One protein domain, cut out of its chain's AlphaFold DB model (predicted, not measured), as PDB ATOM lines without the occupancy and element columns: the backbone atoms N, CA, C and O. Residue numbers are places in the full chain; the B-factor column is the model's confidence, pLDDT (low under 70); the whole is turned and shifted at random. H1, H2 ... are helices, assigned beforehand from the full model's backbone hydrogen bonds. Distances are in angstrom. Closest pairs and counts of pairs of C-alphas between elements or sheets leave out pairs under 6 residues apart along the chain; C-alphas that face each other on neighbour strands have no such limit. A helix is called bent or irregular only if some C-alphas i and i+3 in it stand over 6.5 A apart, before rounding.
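What this domain is: This is residues 59 to 181 of the 530 residues of the protein "Toxin candidate TRINITY_DN25898_c0_g1_i1" of Pachycerianthus borealis (UniProt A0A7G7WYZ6). Five helices make an up-and-down bundle, each running against the one before: H2, H4 and H5 form one layer, H3 and H6 the other, and short H1 packs on H4 near one end. The printed part has 123 residues, with helices H1 to H6 in chain order and no named strand: all helix. It is compact, radius of gyration of the C-alphas 14.1 A, spanning 41 by 25 by 23 A.

How they stand to each other: From H1, residues 61 to 64, look to H4, residues 107 to 127: they touch, closest C-alphas Ile 64 and His 111, 6.4 A, through residues 107 to 114 of H4 alone. H2, residues 69 to 82, and H3, residues 85 to 99, form a hairpin, closest C-alphas Leu 79 and Ala 88, 5.3 A. H2 touches residues 117 to 125 of H4 alone, closest C-alphas Phe 75 and Ala 121, 5.2 A. H4 and H5, residues 134 to 152, form a hairpin at a shallow tilt of 8 degrees, closest C-alphas Phe 127 and Ser 137, 4.4 A. H6, residues 161 to 171, touches H3, closest C-alphas Ser 94 and Phe 166, 5.0 A. Every O i to N i+4 pair is within hydrogen-bond range in H2 and H3, 15 of 17 in H4, 12 of 15 in H5 and 6 of 7 in H6; H1 is too short for one.

Where its parts are: Find C-alpha 61 at (-8.970, -12.465, 31.029), where H1 begins; H6 ends at C-alpha 171, (16.614, -7.566, 19.090). H4 measures 28.2 A and is irregular, C-alphas 122 and 125 being 7.9 A apart; H5 measures 26.9 A.

The domain as a whole: The C-alphas farthest apart, of Gln 62 and Lys 178, are 43.4 A apart. The printed part has no cut and no long link; pLDDT is under 70 at residues 59 to 63, 153 to 159 and 177 to 180.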
ATOM      1  N   THR A  59      -3.007 -15.914  33.492       46.75
ATOM      2  CA  THR A  59      -3.243 -14.477  33.327       46.75
ATOM      3  C   THR A  59      -4.755 -14.367  33.208       46.75
ATOM      4  O   THR A  59      -5.334 -15.038  32.353       46.75
ATOM      5  N   THR A  60      -5.428 -13.671  34.124       48.66
ATOM      6  CA  THR A  60      -6.894 -13.627  34.068       48.66
ATOM      7  C   THR A  60      -7.322 -12.813  32.849       48.66
ATOM      8  O   THR A  60      -6.617 -11.895  32.437       48.66
ATOM      9  N   VAL A  61      -8.458 -13.154  32.233       51.97
ATOM     10  CA  VAL A  61      -8.970 -12.465  31.029       51.97
ATOM     11  C   VAL A  61      -9.086 -10.947  31.254       51.97
ATOM     12  O   VAL A  61      -8.836 -10.174  30.332       51.97
ATOM     13  N   GLN A  62      -9.355 -10.523  32.496       49.62
ATOM     14  CA  GLN A  62      -9.399  -9.118  32.915       49.62
ATOM     15  C   GLN A  62      -8.035  -8.401  32.858       49.62
ATOM     16  O   GLN A  62      -7.996  -7.214  32.548       49.62
ATOM     17  N   ASP A  63      -6.909  -9.097  33.057       55.94
ATOM     18  CA  ASP A  63      -5.564  -8.488  33.107       55.94
ATOM     19  C   ASP A  63      -5.043  -8.010  31.733       55.94
ATOM     20  O   ASP A  63      -3.988  -7.378  31.649       55.94
ATOM     21  N   ILE A  64      -5.732  -8.355  30.639       72.94
ATOM     22  CA  ILE A  64      -5.278  -8.117  29.255       72.94
ATOM     23  C   ILE A  64      -6.187  -7.099  28.536       72.94
ATOM     24  O   ILE A  64      -5.849  -6.607  27.456       72.94
ATOM     25  N   GLU A  65      -7.334  -6.743  29.124       75.25
ATOM     26  CA  GLU A  65      -8.251  -5.759  28.536       75.25
ATOM     27  C   GLU A  65      -7.702  -4.331  28.608       75.25
ATOM     28  O   GLU A  65      -7.842  -3.562  27.647       75.25
ATOM     29  N   GLU A  66      -7.021  -4.004  29.704       83.75
ATOM     30  CA  GLU A  66      -6.373  -2.714  29.925       83.75
ATOM     31  C   GLU A  66      -4.910  -2.707  29.460       83.75
ATOM     32  O   GLU A  66      -4.280  -3.744  29.244       83.75
ATOM     33  N   ILE A  67      -4.363  -1.504  29.264       84.19
ATOM     34  CA  ILE A  67      -2.938  -1.335  28.967       84.19
ATOM     35  C   ILE A  67      -2.153  -1.688  30.240       84.19
ATOM     36  O   ILE A  67      -2.451  -1.125  31.295       84.19
ATOM     37  N   PRO A  68      -1.120  -2.549  30.177       88.00
ATOM     38  CA  PRO A  68      -0.351  -2.956  31.352       88.00
ATOM     39  C   PRO A  68       0.651  -1.861  31.774       88.00
ATOM     40  O   PRO A  68       1.868  -2.059  31.736       88.00
ATOM     41  N   THR A  69       0.156  -0.685  32.169       89.50
ATOM     42  CA  THR A  69       0.960   0.512  32.475       89.50
ATOM     43  C   THR A  69       2.096   0.254  33.475       89.50
ATOM     44  O   THR A  69       3.209   0.708  33.204       89.50
ATOM     45  N   PRO A  70       1.915  -0.511  34.575       90.81
ATOM     46  CA  PRO A  70       3.019  -0.814  35.490       90.81
ATOM     47  C   PRO A  70       4.166  -1.577  34.817       90.81
ATOM     48  O   PRO A  70       5.334  -1.250  35.021       90.81
ATOM     49  N   LEU A  71       3.846  -2.567  33.976       90.25
ATOM     50  CA  LEU A  71       4.841  -3.339  33.229       90.25
ATOM     51  C   LEU A  71       5.593  -2.448  32.235       90.25
ATOM     52  O   LEU A  71       6.817  -2.519  32.161       90.25
ATOM     53  N   ILE A  72       4.872  -1.594  31.505       91.69
ATOM     54  CA  ILE A  72       5.459  -0.664  30.534       91.69
ATOM     55  C   ILE A  72       6.387   0.326  31.230       91.69
ATOM     56  O   ILE A  72       7.528   0.476  30.807       91.69
ATOM     57  N   ASN A  73       5.939   0.962  32.313       92.50
ATOM     58  CA  ASN A  73       6.746   1.939  33.042       92.50
ATOM     59  C   ASN A  73       8.021   1.301  33.605       92.50
ATOM     60  O   ASN A  73       9.105   1.865  33.460       92.50
ATOM     61  N   ASN A  74       7.910   0.100  34.181       92.38
ATOM     62  CA  ASN A  74       9.067  -0.648  34.670       92.38
ATOM     63  C   ASN A  74      10.029  -1.018  33.537       92.38
ATOM     64  O   ASN A  74      11.242  -0.890  33.698       92.38
ATOM     65  N   PHE A  75       9.506  -1.438  32.384       93.56
ATOM     66  CA  PHE A  75      10.325  -1.755  31.220       93.56
ATOM     67  C   PHE A  75      11.039  -0.518  30.663       93.56
ATOM     68  O   PHE A  75      12.244  -0.556  30.448       93.56
ATOM     69  N   VAL A  76      10.321   0.594  30.485       93.81
ATOM     70  CA  VAL A  76      10.860   1.874  29.998       93.81
ATOM     71  C   VAL A  76      11.954   2.396  30.924       93.81
ATOM     72  O   VAL A  76      13.015   2.777  30.436       93.81
ATOM     73  N   LYS A  77      11.728   2.352  32.242       93.00
ATOM     74  CA  LYS A  77      12.750   2.687  33.238       93.00
ATOM     75  C   LYS A  77      13.960   1.759  33.124       93.00
ATOM     76  O   LYS A  77      15.090   2.224  33.070       93.00
ATOM     77  N   GLY A  78      13.727   0.452  33.000       92.00
ATOM     78  CA  GLY A  78      14.794  -0.520  32.780       92.00
ATOM     79  C   GLY A  78      15.619  -0.228  31.521       92.00
ATOM     80  O   GLY A  78      16.832  -0.422  31.541       92.00
ATOM     81  N   LEU A  79      15.001   0.258  30.439       91.50
ATOM     82  CA  LEU A  79      15.724   0.663  29.229       91.50
ATOM     83  C   LEU A  79      16.641   1.859  29.502       91.50
ATOM     84  O   LEU A  79      17.782   1.833  29.053       91.50
ATOM     85  N   ASP A  80      16.177   2.867  30.241       91.94
ATOM     86  CA  ASP A  80      17.003   4.027  30.612       91.94
ATOM     87  C   ASP A  80      18.170   3.648  31.516       91.94
ATOM     88  O   ASP A  80      19.293   4.097  31.303       91.94
ATOM     89  N   ASP A  81      17.913   2.779  32.492       89.94
ATOM     90  CA  ASP A  81      18.912   2.380  33.481       89.94
ATOM     91  C   ASP A  81      20.029   1.512  32.868       89.94
ATOM     92  O   ASP A  81      21.126   1.434  33.419       89.94
ATOM     93  N   ASN A  82      19.760   0.821  31.750       87.44
ATOM     94  CA  ASN A  82      20.651  -0.222  31.229       87.44
ATOM     95  C   ASN A  82      21.156   0.009  29.795       87.44
ATOM     96  O   ASN A  82      22.046  -0.721  29.352       87.44
ATOM     97  N   LEU A  83      20.620   0.980  29.047       86.25
ATOM     98  CA  LEU A  83      21.002   1.226  27.654       86.25
ATOM     99  C   LEU A  83      21.379   2.688  27.389       86.25
ATOM    100  O   LEU A  83      20.785   3.599  27.954       86.25
ATOM    101  N   PRO A  84      22.294   2.940  26.432       85.75
ATOM    102  CA  PRO A  84      22.502   4.282  25.901       85.75
ATOM    103  C   PRO A  84      21.196   4.895  25.376       85.75
ATOM    104  O   PRO A  84      20.432   4.218  24.679       85.75
ATOM    105  N   THR A  85      20.998   6.196  25.617       84.81
ATOM    106  CA  THR A  85      19.769   6.951  25.304       84.81
ATOM    107  C   THR A  85      19.244   6.698  23.894       84.81
ATOM    108  O   THR A  85      18.052   6.471  23.696       84.81
ATOM    109  N   GLN A  86      20.135   6.675  22.899       82.44
ATOM    110  CA  GLN A  86      19.759   6.454  21.505       82.44
ATOM    111  C   GLN A  86      19.116   5.075  21.276       82.44
ATOM    112  O   GLN A  86      18.119   4.969  20.567       82.44
ATOM    113  N   LYS A  87      19.651   4.017  21.897       81.88
ATOM    114  CA  LYS A  87      19.112   2.653  21.772       81.88
ATOM    115  C   LYS A  87      17.822   2.493  22.566       81.88
ATOM    116  O   LYS A  87      16.863   1.920  22.053       81.88
ATOM    117  N   ALA A  88      17.788   3.040  23.783       88.19
ATOM    118  CA  ALA A  88      16.590   3.058  24.612       88.19
ATOM    119  C   ALA A  88      15.428   3.746  23.876       88.19
ATOM    120  O   ALA A  88      14.326   3.207  23.834       88.19
ATOM    121  N   SER A  89      15.683   4.881  23.214       88.06
ATOM    122  CA  SER A  89      14.671   5.625  22.453       88.06
ATOM    123  C   SER A  89      14.008   4.790  21.354       88.06
ATOM    124  O   SER A  89      12.790   4.853  21.202       88.06
ATOM    125  N   ILE A  90      14.771   3.983  20.609       84.69
ATOM    126  CA  ILE A  90      14.228   3.142  19.525       84.69
ATOM    127  C   ILE A  90      13.241   2.108  20.084       84.69
ATOM    128  O   ILE A  90      12.151   1.926  19.539       84.69
ATOM    129  N   VAL A  91      13.593   1.452  21.193       89.25
ATOM    130  CA  VAL A  91      12.716   0.464  21.840       89.25
ATOM    131  C   VAL A  91      11.510   1.145  22.493       89.25
ATOM    132  O   VAL A  91      10.392   0.657  22.386       89.25
ATOM    133  N   LYS A  92      11.684   2.311  23.121       91.62
ATOM    134  CA  LYS A  92      10.566   3.072  23.699       91.62
ATOM    135  C   LYS A  92       9.535   3.470  22.647       91.62
ATOM    136  O   LYS A  92       8.343   3.290  22.870       91.62
ATOM    137  N   GLN A  93       9.985   3.951  21.488       88.81
ATOM    138  CA  GLN A  93       9.094   4.305  20.381       88.81
ATOM    139  C   GLN A  93       8.288   3.099  19.885       88.81
ATOM    140  O   GLN A  93       7.099   3.240  19.595       88.81
ATOM    141  N   SER A  94       8.895   1.908  19.812       88.25
ATOM    142  CA  SER A  94       8.166   0.700  19.416       88.25
ATOM    143  C   SER A  94       7.167   0.244  20.486       88.25
ATOM    144  O   SER A  94       6.056  -0.143  20.129       88.25
ATOM    145  N   VAL A  95       7.488   0.382  21.778       90.06
ATOM    146  CA  VAL A  95       6.540   0.135  22.883       90.06
ATOM    147  C   VAL A  95       5.349   1.089  22.814       90.06
ATOM    148  O   VAL A  95       4.208   0.639  22.903       90.06
ATOM    149  N   THR A  96       5.571   2.386  22.577       88.19
ATOM    150  CA  THR A  96       4.472   3.346  22.390       88.19
ATOM    151  C   THR A  96       3.538   2.888  21.268       88.19
ATOM    152  O   THR A  96       2.326   2.821  21.468       88.19
ATOM    153  N   LYS A  97       4.093   2.467  20.124       84.25
ATOM    154  CA  LYS A  97       3.312   1.958  18.983       84.25
ATOM    155  C   LYS A  97       2.563   0.660  19.289       84.25
ATOM    156  O   LYS A  97       1.433   0.508  18.829       84.25
ATOM    157  N   MET A  98       3.144  -0.253  20.075       84.19
ATOM    158  CA  MET A  98       2.428  -1.443  20.559       84.19
ATOM    159  C   MET A  98       1.174  -1.064  21.346       84.19
ATOM    160  O   MET A  98       0.143  -1.719  21.211       84.19
ATOM    161  N   THR A  99       1.251  -0.001  22.148       86.25
ATOM    162  CA  THR A  99       0.135   0.449  22.991       86.25
ATOM    163  C   THR A  99      -0.872   1.355  22.288       86.25
ATOM    164  O   THR A  99      -1.995   1.511  22.768       86.25
ATOM    165  N   THR A 100      -0.526   1.915  21.126       86.25
ATOM    166  CA  THR A 100      -1.457   2.716  20.327       86.25
ATOM    167  C   THR A 100      -2.648   1.868  19.876       86.25
ATOM    168  O   THR A 100      -2.493   0.752  19.370       86.25
ATOM    169  N   ASN A 101      -3.857   2.413  20.051       82.25
ATOM    170  CA  ASN A 101      -5.128   1.754  19.738       82.25
ATOM    171  C   ASN A 101      -5.309   0.395  20.442       82.25
ATOM    172  O   ASN A 101      -5.918  -0.506  19.873       82.25
ATOM    173  N   TRP A 102      -4.805   0.241  21.677       86.81
ATOM    174  CA  TRP A 102      -4.872  -1.013  22.450       86.81
ATOM    175  C   TRP A 102      -6.271  -1.639  22.488       86.81
ATOM    176  O   TRP A 102      -6.421  -2.823  22.206       86.81
ATOM    177  N   LYS A 103      -7.309  -0.835  22.762       85.88
ATOM    178  CA  LYS A 103      -8.708  -1.297  22.821       85.88
ATOM    179  C   LYS A 103      -9.252  -1.799  21.477       85.88
ATOM    180  O   LYS A 103     -10.199  -2.572  21.471       85.88
ATOM    181  N   GLY A 104      -8.663  -1.367  20.362       83.69
ATOM    182  CA  GLY A 104      -9.024  -1.821  19.018       83.69
ATOM    183  C   GLY A 104      -8.340  -3.124  18.599       83.69
ATOM    184  O   GLY A 104      -8.598  -3.606  17.501       83.69
ATOM    185  N   LYS A 105      -7.455  -3.684  19.434       85.19
ATOM    186  CA  LYS A 105      -6.749  -4.941  19.161       85.19
ATOM    187  C   LYS A 105      -7.536  -6.133  19.697       85.19
ATOM    188  O   LYS A 105      -8.158  -6.062  20.759       85.19
ATOM    189  N   SER A 106      -7.449  -7.261  19.002       84.62
ATOM    190  CA  SER A 106      -8.032  -8.520  19.465       84.62
ATOM    191  C   SER A 106      -7.398  -8.987  20.783       84.62
ATOM    192  O   SER A 106      -6.297  -8.576  21.162       84.62
ATOM    193  N   TYR A 107      -8.088  -9.873  21.506       83.69
ATOM    194  CA  TYR A 107      -7.535 -10.502  22.711       83.69
ATOM    195  C   TYR A 107      -6.191 -11.194  22.429       83.69
ATOM    196  O   TYR A 107      -5.224 -10.973  23.153       83.69
ATOM    197  N   ASN A 108      -6.106 -11.962  21.337       80.56
ATOM    198  CA  ASN A 108      -4.893 -12.690  20.958       80.56
ATOM    199  C   ASN A 108      -3.719 -11.743  20.674       80.56
ATOM    200  O   ASN A 108      -2.601 -12.004  21.112       80.56
ATOM    201  N   GLU A 109      -3.972 -10.618  20.000       82.56
ATOM    202  CA  GLU A 109      -2.944  -9.602  19.762       82.56
ATOM    203  C   GLU A 109      -2.437  -8.984  21.063       82.56
ATOM    204  O   GLU A 109      -1.226  -8.891  21.269       82.56
ATOM    205  N   ARG A 110      -3.352  -8.597  21.958       86.06
ATOM    206  CA  ARG A 110      -2.994  -8.040  23.269       86.06
ATOM    207  C   ARG A 110      -2.218  -9.055  24.104       86.06
ATOM    208  O   ARG A 110      -1.173  -8.713  24.649       86.06
ATOM    209  N   HIS A 111      -2.658 -10.311  24.139       84.12
ATOM    210  CA  HIS A 111      -1.975 -11.391  24.849       84.12
ATOM    211  C   HIS A 111      -0.546 -11.612  24.328       84.12
ATOM    212  O   HIS A 111       0.400 -11.617  25.117       84.12
ATOM    213  N   ALA A 112      -0.364 -11.719  23.007       83.06
ATOM    214  CA  ALA A 112       0.957 -11.873  22.398       83.06
ATOM    215  C   ALA A 112       1.877 -10.683  22.724       83.06
ATOM    216  O   ALA A 112       3.035 -10.874  23.101       83.06
ATOM    217  N   MET A 113       1.354  -9.455  22.651       85.56
ATOM    218  CA  MET A 113       2.089  -8.234  22.997       85.56
ATOM    219  C   MET A 113       2.511  -8.197  24.469       85.56
ATOM    220  O   MET A 113       3.672  -7.912  24.764       85.56
ATOM    221  N   VAL A 114       1.598  -8.520  25.392       87.31
ATOM    222  CA  VAL A 114       1.893  -8.600  26.831       87.31
ATOM    223  C   VAL A 114       2.943  -9.673  27.108       87.31
ATOM    224  O   VAL A 114       3.873  -9.419  27.868       87.31
ATOM    225  N   SER A 115       2.828 -10.849  26.485       84.38
ATOM    226  CA  SER A 115       3.792 -11.946  26.633       84.38
ATOM    227  C   SER A 115       5.200 -11.524  26.197       84.38
ATOM    228  O   SER A 115       6.162 -11.668  26.955       84.38
ATOM    229  N   CYS A 116       5.311 -10.883  25.029       85.94
ATOM    230  CA  CYS A 116       6.574 -10.344  24.522       85.94
ATOM    231  C   CYS A 116       7.181  -9.301  25.465       85.94
ATOM    232  O   CYS A 116       8.372  -9.365  25.768       85.94
ATOM    233  N   LEU A 117       6.366  -8.361  25.952       89.19
ATOM    234  CA  LEU A 117       6.825  -7.307  26.851       89.19
ATOM    235  C   LEU A 117       7.252  -7.864  28.215       89.19
ATOM    236  O   LEU A 117       8.284  -7.453  28.739       89.19
ATOM    237  N   LYS A 118       6.504  -8.825  28.777       89.94
ATOM    238  CA  LYS A 118       6.870  -9.522  30.022       89.94
ATOM    239  C   LYS A 118       8.210 -10.241  29.873       89.94
ATOM    240  O   LYS A 118       9.068 -10.090  30.738       89.94
ATOM    241  N   SER A 119       8.395 -10.974  28.775       89.62
ATOM    242  CA  SER A 119       9.638 -11.700  28.490       89.62
ATOM    243  C   SER A 119      10.827 -10.747  28.336       89.62
ATOM    244  O   SER A 119      11.849 -10.919  29.002       89.62
ATOM    245  N   ALA A 120      10.665  -9.672  27.556       90.81
ATOM    246  CA  ALA A 120      11.681  -8.638  27.389       90.81
ATOM    247  C   ALA A 120      12.025  -7.932  28.711       90.81
ATOM    248  O   ALA A 120      13.200  -7.763  29.027       90.81
ATOM    249  N   ALA A 121      11.024  -7.556  29.511       90.31
ATOM    250  CA  ALA A 121      11.230  -6.879  30.788       90.31
ATOM    251  C   ALA A 121      11.916  -7.768  31.830       90.31
ATOM    252  O   ALA A 121      12.832  -7.306  32.508       90.31
ATOM    253  N   GLY A 122      11.523  -9.042  31.922       90.00
ATOM    254  CA  GLY A 122      12.151 -10.007  32.827       90.00
ATOM    255  C   GLY A 122      13.616 -10.291  32.486       90.00
ATOM    256  O   GLY A 122      14.411 -10.562  33.383       90.00
ATOM    257  N   ASN A 123      13.986 -10.169  31.207       90.62
ATOM    258  CA  ASN A 123      15.313 -10.525  30.711       90.62
ATOM    259  C   ASN A 123      16.233  -9.338  30.400       90.62
ATOM    260  O   ASN A 123      17.432  -9.551  30.224       90.62
ATOM    261  N   LEU A 124      15.731  -8.098  30.357       90.50
ATOM    262  CA  LEU A 124      16.465  -6.927  29.854       90.50
ATOM    263  C   LEU A 124      17.861  -6.764  30.472       90.50
ATOM    264  O   LEU A 124      18.841  -6.623  29.744       90.50
ATOM    265  N   LYS A 125      17.967  -6.819  31.804       89.06
ATOM    266  CA  LYS A 125      19.251  -6.638  32.501       89.06
ATOM    267  C   LYS A 125      20.282  -7.685  32.070       89.06
ATOM    268  O   LYS A 125      21.436  -7.349  31.830       89.06
ATOM    269  N   VAL A 126      19.870  -8.946  31.956       88.88
ATOM    270  CA  VAL A 126      20.752 -10.055  31.557       88.88
ATOM    271  C   VAL A 126      21.072  -9.986  30.064       88.88
ATOM    272  O   VAL A 126      22.222 -10.155  29.670       88.88
ATOM    273  N   PHE A 127      20.081  -9.659  29.239       86.38
ATOM    274  CA  PHE A 127      20.188  -9.531  27.786       86.38
ATOM    275  C   PHE A 127      21.260  -8.522  27.345       86.38
ATOM    276  O   PHE A 127      21.968  -8.765  26.371       86.38
ATOM    277  N   VAL A 128      21.427  -7.412  28.073       85.44
ATOM    278  CA  VAL A 128      22.413  -6.368  27.731       85.44
ATOM    279  C   VAL A 128      23.778  -6.548  28.407       85.44
ATOM    280  O   VAL A 128      24.712  -5.804  28.108       85.44
ATOM    281  N   SER A 129      23.914  -7.532  29.305       83.88
ATOM    282  CA  SER A 129      25.117  -7.770  30.122       83.88
ATOM    283  C   SER A 129      26.114  -8.747  29.477       83.88
ATOM    284  O   SER A 129      26.812  -9.476  30.178       83.88
ATOM    285  N   THR A 130      26.224  -8.750  28.146       78.38
ATOM    286  CA  THR A 130      27.026  -9.738  27.392       78.38
ATOM    287  C   THR A 130      28.523  -9.711  27.713       78.38
ATOM    288  O   THR A 130      29.179 -10.741  27.604       78.38
ATOM    289  N   LYS A 131      29.060  -8.566  28.157       78.00
ATOM    290  CA  LYS A 131      30.450  -8.434  28.632       78.00
ATOM    291  C   LYS A 131      30.712  -9.232  29.906       78.00
ATOM    292  O   LYS A 131      31.779  -9.820  30.055       78.00
ATOM    293  N   ASP A 132      29.738  -9.216  30.811       81.19
ATOM    294  CA  ASP A 132      29.866  -9.779  32.151       81.19
ATOM    295  C   ASP A 132      29.519 -11.281  32.138       81.19
ATOM    296  O   ASP A 132      30.181 -12.073  32.806       81.19
ATOM    297  N   ASP A 133      28.508 -11.683  31.354       82.69
ATOM    298  CA  ASP A 133      28.058 -13.075  31.241       82.69
ATOM    299  C   ASP A 133      27.410 -13.361  29.863       82.69
ATOM    300  O   ASP A 133      26.182 -13.301  29.718       82.69
ATOM    301  N   PRO A 134      28.209 -13.660  28.817       84.62
ATOM    302  CA  PRO A 134      27.694 -13.852  27.459       84.62
ATOM    303  C   PRO A 134      26.756 -15.061  27.346       84.62
ATOM    304  O   PRO A 134      25.780 -15.006  26.598       84.62
ATOM    305  N   VAL A 135      27.004 -16.122  28.121       85.81
ATOM    306  CA  VAL A 135      26.169 -17.332  28.145       85.81
ATOM    307  C   VAL A 135      24.772 -16.995  28.664       85.81
ATOM    308  O   VAL A 135      23.775 -17.308  28.009       85.81
ATOM    309  N   ARG A 136      24.666 -16.287  29.798       87.88
ATOM    310  CA  ARG A 136      23.352 -15.864  30.309       87.88
ATOM    311  C   ARG A 136      22.650 -14.883  29.381       87.88
ATOM    312  O   ARG A 136      21.428 -14.947  29.257       87.88
ATOM    313  N   SER A 137      23.376 -13.998  28.702       88.75
ATOM    314  CA  SER A 137      22.764 -13.112  27.707       88.75
ATOM    315  C   SER A 137      22.189 -13.885  26.513       88.75
ATOM    316  O   SER A 137      21.085 -13.573  26.074       88.75
ATOM    317  N   ILE A 138      22.869 -14.929  26.026       89.75
ATOM    318  CA  ILE A 138      22.323 -15.827  24.994       89.75
ATOM    319  C   ILE A 138      21.079 -16.565  25.520       89.75
ATOM    320  O   ILE A 138      20.082 -16.681  24.812       89.75
ATOM    321  N   GLN A 139      21.074 -17.005  26.779       89.88
ATOM    322  CA  GLN A 139      19.897 -17.641  27.390       89.88
ATOM    323  C   GLN A 139      18.702 -16.692  27.502       89.88
ATOM    324  O   GLN A 139      17.570 -17.103  27.247       89.88
ATOM    325  N   ALA A 140      18.943 -15.418  27.819       89.69
ATOM    326  CA  ALA A 140      17.912 -14.389  27.761       89.69
ATOM    327  C   ALA A 140      17.323 -14.286  26.343       89.69
ATOM    328  O   ALA A 140      16.103 -14.260  26.188       89.69
ATOM    329  N   VAL A 141      18.164 -14.316  25.298       90.56
ATOM    330  CA  VAL A 141      17.706 -14.347  23.897       90.56
ATOM    331  C   VAL A 141      16.820 -15.571  23.619       90.56
ATOM    332  O   VAL A 141      15.794 -15.425  22.960       90.56
ATOM    333  N   MET A 142      17.137 -16.756  24.159       90.44
ATOM    334  CA  MET A 142      16.294 -17.958  24.009       90.44
ATOM    335  C   MET A 142      14.889 -17.771  24.594       90.44
ATOM    336  O   MET A 142      13.908 -18.179  23.972       90.44
ATOM    337  N   GLU A 143      14.777 -17.160  25.778       86.38
ATOM    338  CA  GLU A 143      13.478 -16.855  26.396       86.38
ATOM    339  C   GLU A 143      12.680 -15.848  25.569       86.38
ATOM    340  O   GLU A 143      11.487 -16.037  25.329       86.38
ATOM    341  N   ILE A 144      13.358 -14.802  25.096       87.25
ATOM    342  CA  ILE A 144      12.768 -13.743  24.279       87.25
ATOM    343  C   ILE A 144      12.223 -14.328  22.968       87.25
ATOM    344  O   ILE A 144      11.048 -14.139  22.655       87.25
ATOM    345  N   ILE A 145      13.031 -15.103  22.234       86.75
ATOM    346  CA  ILE A 145      12.616 -15.765  20.984       86.75
ATOM    347  C   ILE A 145      11.464 -16.740  21.241       86.75
ATOM    348  O   ILE A 145      10.491 -16.756  20.487       86.75
ATOM    349  N   GLY A 146      11.547 -17.522  22.322       81.88
ATOM    350  CA  GLY A 146      10.509 -18.477  22.702       81.88
ATOM    351  C   GLY A 146       9.148 -17.833  22.991       81.88
ATOM    352  O   GLY A 146       8.131 -18.498  22.807       81.88
ATOM    353  N   SER A 147       9.120 -16.566  23.423       81.69
ATOM    354  CA  SER A 147       7.895 -15.767  23.583       81.69
ATOM    355  C   SER A 147       7.474 -15.057  22.293       81.69
ATOM    356  O   SER A 147       6.282 -14.872  22.050       81.69
ATOM    357  N   PHE A 148       8.432 -14.659  21.454       82.50
ATOM    358  CA  PHE A 148       8.167 -13.933  20.212       82.50
ATOM    359  C   PHE A 148       7.484 -14.788  19.146       82.50
ATOM    360  O   PHE A 148       6.824 -14.220  18.279       82.50
ATOM    361  N   SER A 149       7.542 -16.121  19.228       75.94
ATOM    362  CA  SER A 149       6.779 -17.010  18.337       75.94
ATOM    363  C   SER A 149       5.279 -16.674  18.296       75.94
ATOM    364  O   SER A 149       4.672 -16.730  17.228       75.94
ATOM    365  N   MET A 150       4.701 -16.201  19.410       71.75
ATOM    366  CA  MET A 150       3.299 -15.760  19.484       71.75
ATOM    367  C   MET A 150       2.976 -14.576  18.561       71.75
ATOM    368  O   MET A 150       1.837 -14.421  18.134       71.75
ATOM    369  N   VAL A 151       3.964 -13.733  18.239       76.81
ATOM    370  CA  VAL A 151       3.794 -12.592  17.321       76.81
ATOM    371  C   VAL A 151       3.708 -13.055  15.871       76.81
ATOM    372  O   VAL A 151       3.065 -12.390  15.063       76.81
ATOM    373  N   PHE A 152       4.335 -14.182  15.538       73.62
ATOM    374  CA  PHE A 152       4.328 -14.748  14.189       73.62
ATOM    375  C   PHE A 152       3.176 -15.740  13.969       73.62
ATOM    376  O   PHE A 152       2.808 -15.979  12.826       73.62
ATOM    377  N   GLY A 153       2.580 -16.271  15.040       61.41
ATOM    378  CA  GLY A 153       1.475 -17.233  15.004       61.41
ATOM    379  C   GLY A 153       0.099 -16.638  15.323       61.41
ATOM    380  O   GLY A 153      -0.610 -17.202  16.142       61.41
ATOM    381  N   GLY A 154      -0.298 -15.497  14.745       54.03
ATOM    382  CA  GLY A 154      -1.652 -14.947  14.947       54.03
ATOM    383  C   GLY A 154      -2.775 -15.925  14.536       54.03
ATOM    384  O   GLY A 154      -2.482 -16.980  13.976       54.03
ATOM    385  N   PRO A 155      -4.070 -15.592  14.741       39.69
ATOM    386  CA  PRO A 155      -5.214 -16.521  14.619       39.69
ATOM    387  C   PRO A 155      -5.400 -17.228  13.258       39.69
ATOM    388  O   PRO A 155      -6.266 -18.088  13.143       39.69
ATOM    389  N   TYR A 156      -4.571 -16.912  12.259       38.19
ATOM    390  CA  TYR A 156      -4.497 -17.567  10.950       38.19
ATOM    391  C   TYR A 156      -3.049 -17.655  10.411       38.19
ATOM    392  O   TYR A 156      -2.830 -17.544   9.209       38.19
ATOM    393  N   GLY A 157      -2.038 -17.728  11.287       51.44
ATOM    394  CA  GLY A 157      -0.617 -17.670  10.897       51.44
ATOM    395  C   GLY A 157      -0.147 -16.287  10.422       51.44
ATOM    396  O   GLY A 157       0.947 -16.144   9.880       51.44
ATOM    397  N   GLN A 158      -0.972 -15.248  10.604       60.12
ATOM    398  CA  GLN A 158      -0.623 -13.871  10.264       60.12
ATOM    399  C   GLN A 158       0.195 -13.230  11.387       60.12
ATOM    400  O   GLN A 158      -0.149 -13.329  12.565       60.12
ATOM    401  N   ALA A 159       1.269 -12.538  11.013       67.44
ATOM    402  CA  ALA A 159       2.129 -11.864  11.971       67.44
ATOM    403  C   ALA A 159       1.502 -10.555  12.486       67.44
ATOM    404  O   ALA A 159       0.982  -9.752  11.709       67.44
ATOM    405  N   ILE A 160       1.606 -10.302  13.789       73.12
ATOM    406  CA  ILE A 160       1.016  -9.135  14.451       73.12
ATOM    407  C   ILE A 160       1.912  -7.910  14.233       73.12
ATOM    408  O   ILE A 160       2.942  -7.751  14.892       73.12
ATOM    409  N   ALA A 161       1.510  -7.011  13.330       71.38
ATOM    410  CA  ALA A 161       2.333  -5.894  12.854       71.38
ATOM    411  C   ALA A 161       2.944  -5.027  13.973       71.38
ATOM    412  O   ALA A 161       4.138  -4.730  13.940       71.38
ATOM    413  N   ALA A 162       2.158  -4.656  14.988       70.56
ATOM    414  CA  ALA A 162       2.655  -3.838  16.097       70.56
ATOM    415  C   ALA A 162       3.646  -4.597  17.003       70.56
ATOM    416  O   ALA A 162       4.551  -3.985  17.568       70.56
ATOM    417  N   GLY A 163       3.529  -5.928  17.093       80.19
ATOM    418  CA  GLY A 163       4.513  -6.779  17.762       80.19
ATOM    419  C   GLY A 163       5.828  -6.863  16.982       80.19
ATOM    420  O   GLY A 163       6.894  -6.782  17.583       80.19
ATOM    421  N   LEU A 164       5.779  -6.932  15.646       84.12
ATOM    422  CA  LEU A 164       6.981  -7.007  14.800       84.12
ATOM    423  C   LEU A 164       7.889  -5.775  14.944       84.12
ATOM    424  O   LEU A 164       9.110  -5.910  15.062       84.12
ATOM    425  N   SER A 165       7.309  -4.572  15.011       83.44
ATOM    426  CA  SER A 165       8.083  -3.346  15.260       83.44
ATOM    427  C   SER A 165       8.819  -3.391  16.600       83.44
ATOM    428  O   SER A 165       9.931  -2.875  16.707       83.44
ATOM    429  N   PHE A 166       8.225  -4.006  17.624       88.19
ATOM    430  CA  PHE A 166       8.871  -4.186  18.920       88.19
ATOM    431  C   PHE A 166       9.956  -5.256  18.890       88.19
ATOM    432  O   PHE A 166      11.073  -4.978  19.315       88.19
ATOM    433  N   VAL A 167       9.657  -6.434  18.335       88.31
ATOM    434  CA  VAL A 167      10.605  -7.549  18.193       88.31
ATOM    435  C   VAL A 167      11.882  -7.087  17.493       88.31
ATOM    436  O   VAL A 167      12.977  -7.247  18.025       88.31
ATOM    437  N   SER A 168      11.744  -6.438  16.334       87.62
ATOM    438  CA  SER A 168      12.888  -5.917  15.578       87.62
ATOM    439  C   SER A 168      13.664  -4.843  16.349       87.62
ATOM    440  O   SER A 168      14.892  -4.905  16.401       87.62
ATOM    441  N   ALA A 169      12.978  -3.883  16.984       87.19
ATOM    442  CA  ALA A 169      13.620  -2.849  17.798       87.19
ATOM    443  C   ALA A 169      14.411  -3.447  18.966       87.19
ATOM    444  O   ALA A 169      15.558  -3.066  19.194       87.19
ATOM    445  N   PHE A 170      13.809  -4.383  19.692       89.25
ATOM    446  CA  PHE A 170      14.397  -4.972  20.883       89.25
ATOM    447  C   PHE A 170      15.600  -5.860  20.550       89.25
ATOM    448  O   PHE A 170      16.662  -5.690  21.142       89.25
ATOM    449  N   LEU A 171      15.491  -6.730  19.537       89.88
ATOM    450  CA  LEU A 171      16.614  -7.566  19.090       89.88
ATOM    451  C   LEU A 171      17.762  -6.734  18.500       89.88
ATOM    452  O   LEU A 171      18.928  -7.069  18.697       89.88
ATOM    453  N   SER A 172      17.476  -5.578  17.883       87.06
ATOM    454  CA  SER A 172      18.525  -4.670  17.375       87.06
ATOM    455  C   SER A 172      19.450  -4.090  18.454       87.06
ATOM    456  O   SER A 172      20.483  -3.494  18.144       87.06
ATOM    457  N   VAL A 173      19.081  -4.233  19.729       86.75
ATOM    458  CA  VAL A 173      19.930  -3.839  20.853       86.75
ATOM    459  C   VAL A 173      21.021  -4.879  21.108       86.75
ATOM    460  O   VAL A 173      22.134  -4.485  21.454       86.75
ATOM    461  N   PHE A 174      20.728  -6.174  20.932       86.94
ATOM    462  CA  PHE A 174      21.673  -7.267  21.175       86.94
ATOM    463  C   PHE A 174      22.849  -7.212  20.203       86.94
ATOM    464  O   PHE A 174      22.669  -6.878  19.038       86.94
ATOM    465  N   GLY A 175      24.058  -7.562  20.647       78.81
ATOM    466  CA  GLY A 175      25.197  -7.718  19.734       78.81
ATOM    467  C   GLY A 175      25.689  -6.429  19.054       78.81
ATOM    468  O   GLY A 175      26.501  -6.512  18.132       78.81
ATOM    469  N   LYS A 176      25.200  -5.249  19.471       75.31
ATOM    470  CA  LYS A 176      25.454  -3.952  18.820       75.31
ATOM    471  C   LYS A 176      26.148  -2.972  19.762       75.31
ATOM    472  O   LYS A 176      25.490  -2.111  20.339       75.31
ATOM    473  N   GLY A 177      27.466  -3.019  19.927       67.00
ATOM    474  CA  GLY A 177      28.186  -2.033  20.744       67.00
ATOM    475  C   GLY A 177      29.690  -2.267  20.820       67.00
ATOM    476  O   GLY A 177      30.189  -3.260  20.305       67.00
ATOM    477  N   LYS A 178      30.413  -1.326  21.447       64.12
ATOM    478  CA  LYS A 178      31.841  -1.495  21.769       64.12
ATOM    479  C   LYS A 178      32.050  -2.273  23.073       64.12
ATOM    480  O   LYS A 178      33.009  -3.023  23.162       64.12
ATOM    481  N   GLU A 179      31.149  -2.117  24.054       61.56
ATOM    482  CA  GLU A 179      31.280  -2.762  25.375       61.56
ATOM    483  C   GLU A 179      29.963  -3.232  26.017       61.56
ATOM    484  O   GLU A 179      29.950  -4.299  26.623       61.56
ATOM    485  N   LYS A 180      28.856  -2.475  25.922       67.31
ATOM    486  CA  LYS A 180      27.549  -2.883  26.480       67.31
ATOM    487  C   LYS A 180      26.377  -2.596  25.521       67.31
ATOM    488  O   LYS A 180      26.036  -1.426  25.298       67.31
ATOM    489  N   PRO A 181      25.743  -3.632  24.942       70.25
ATOM    490  CA  PRO A 181      26.242  -5.009  24.824       70.25
ATOM    491  C   PRO A 181      27.472  -5.102  23.900       70.25
ATOM    492  O   PRO A 181      27.684  -4.240  23.045       70.25
TER     493      PRO A 181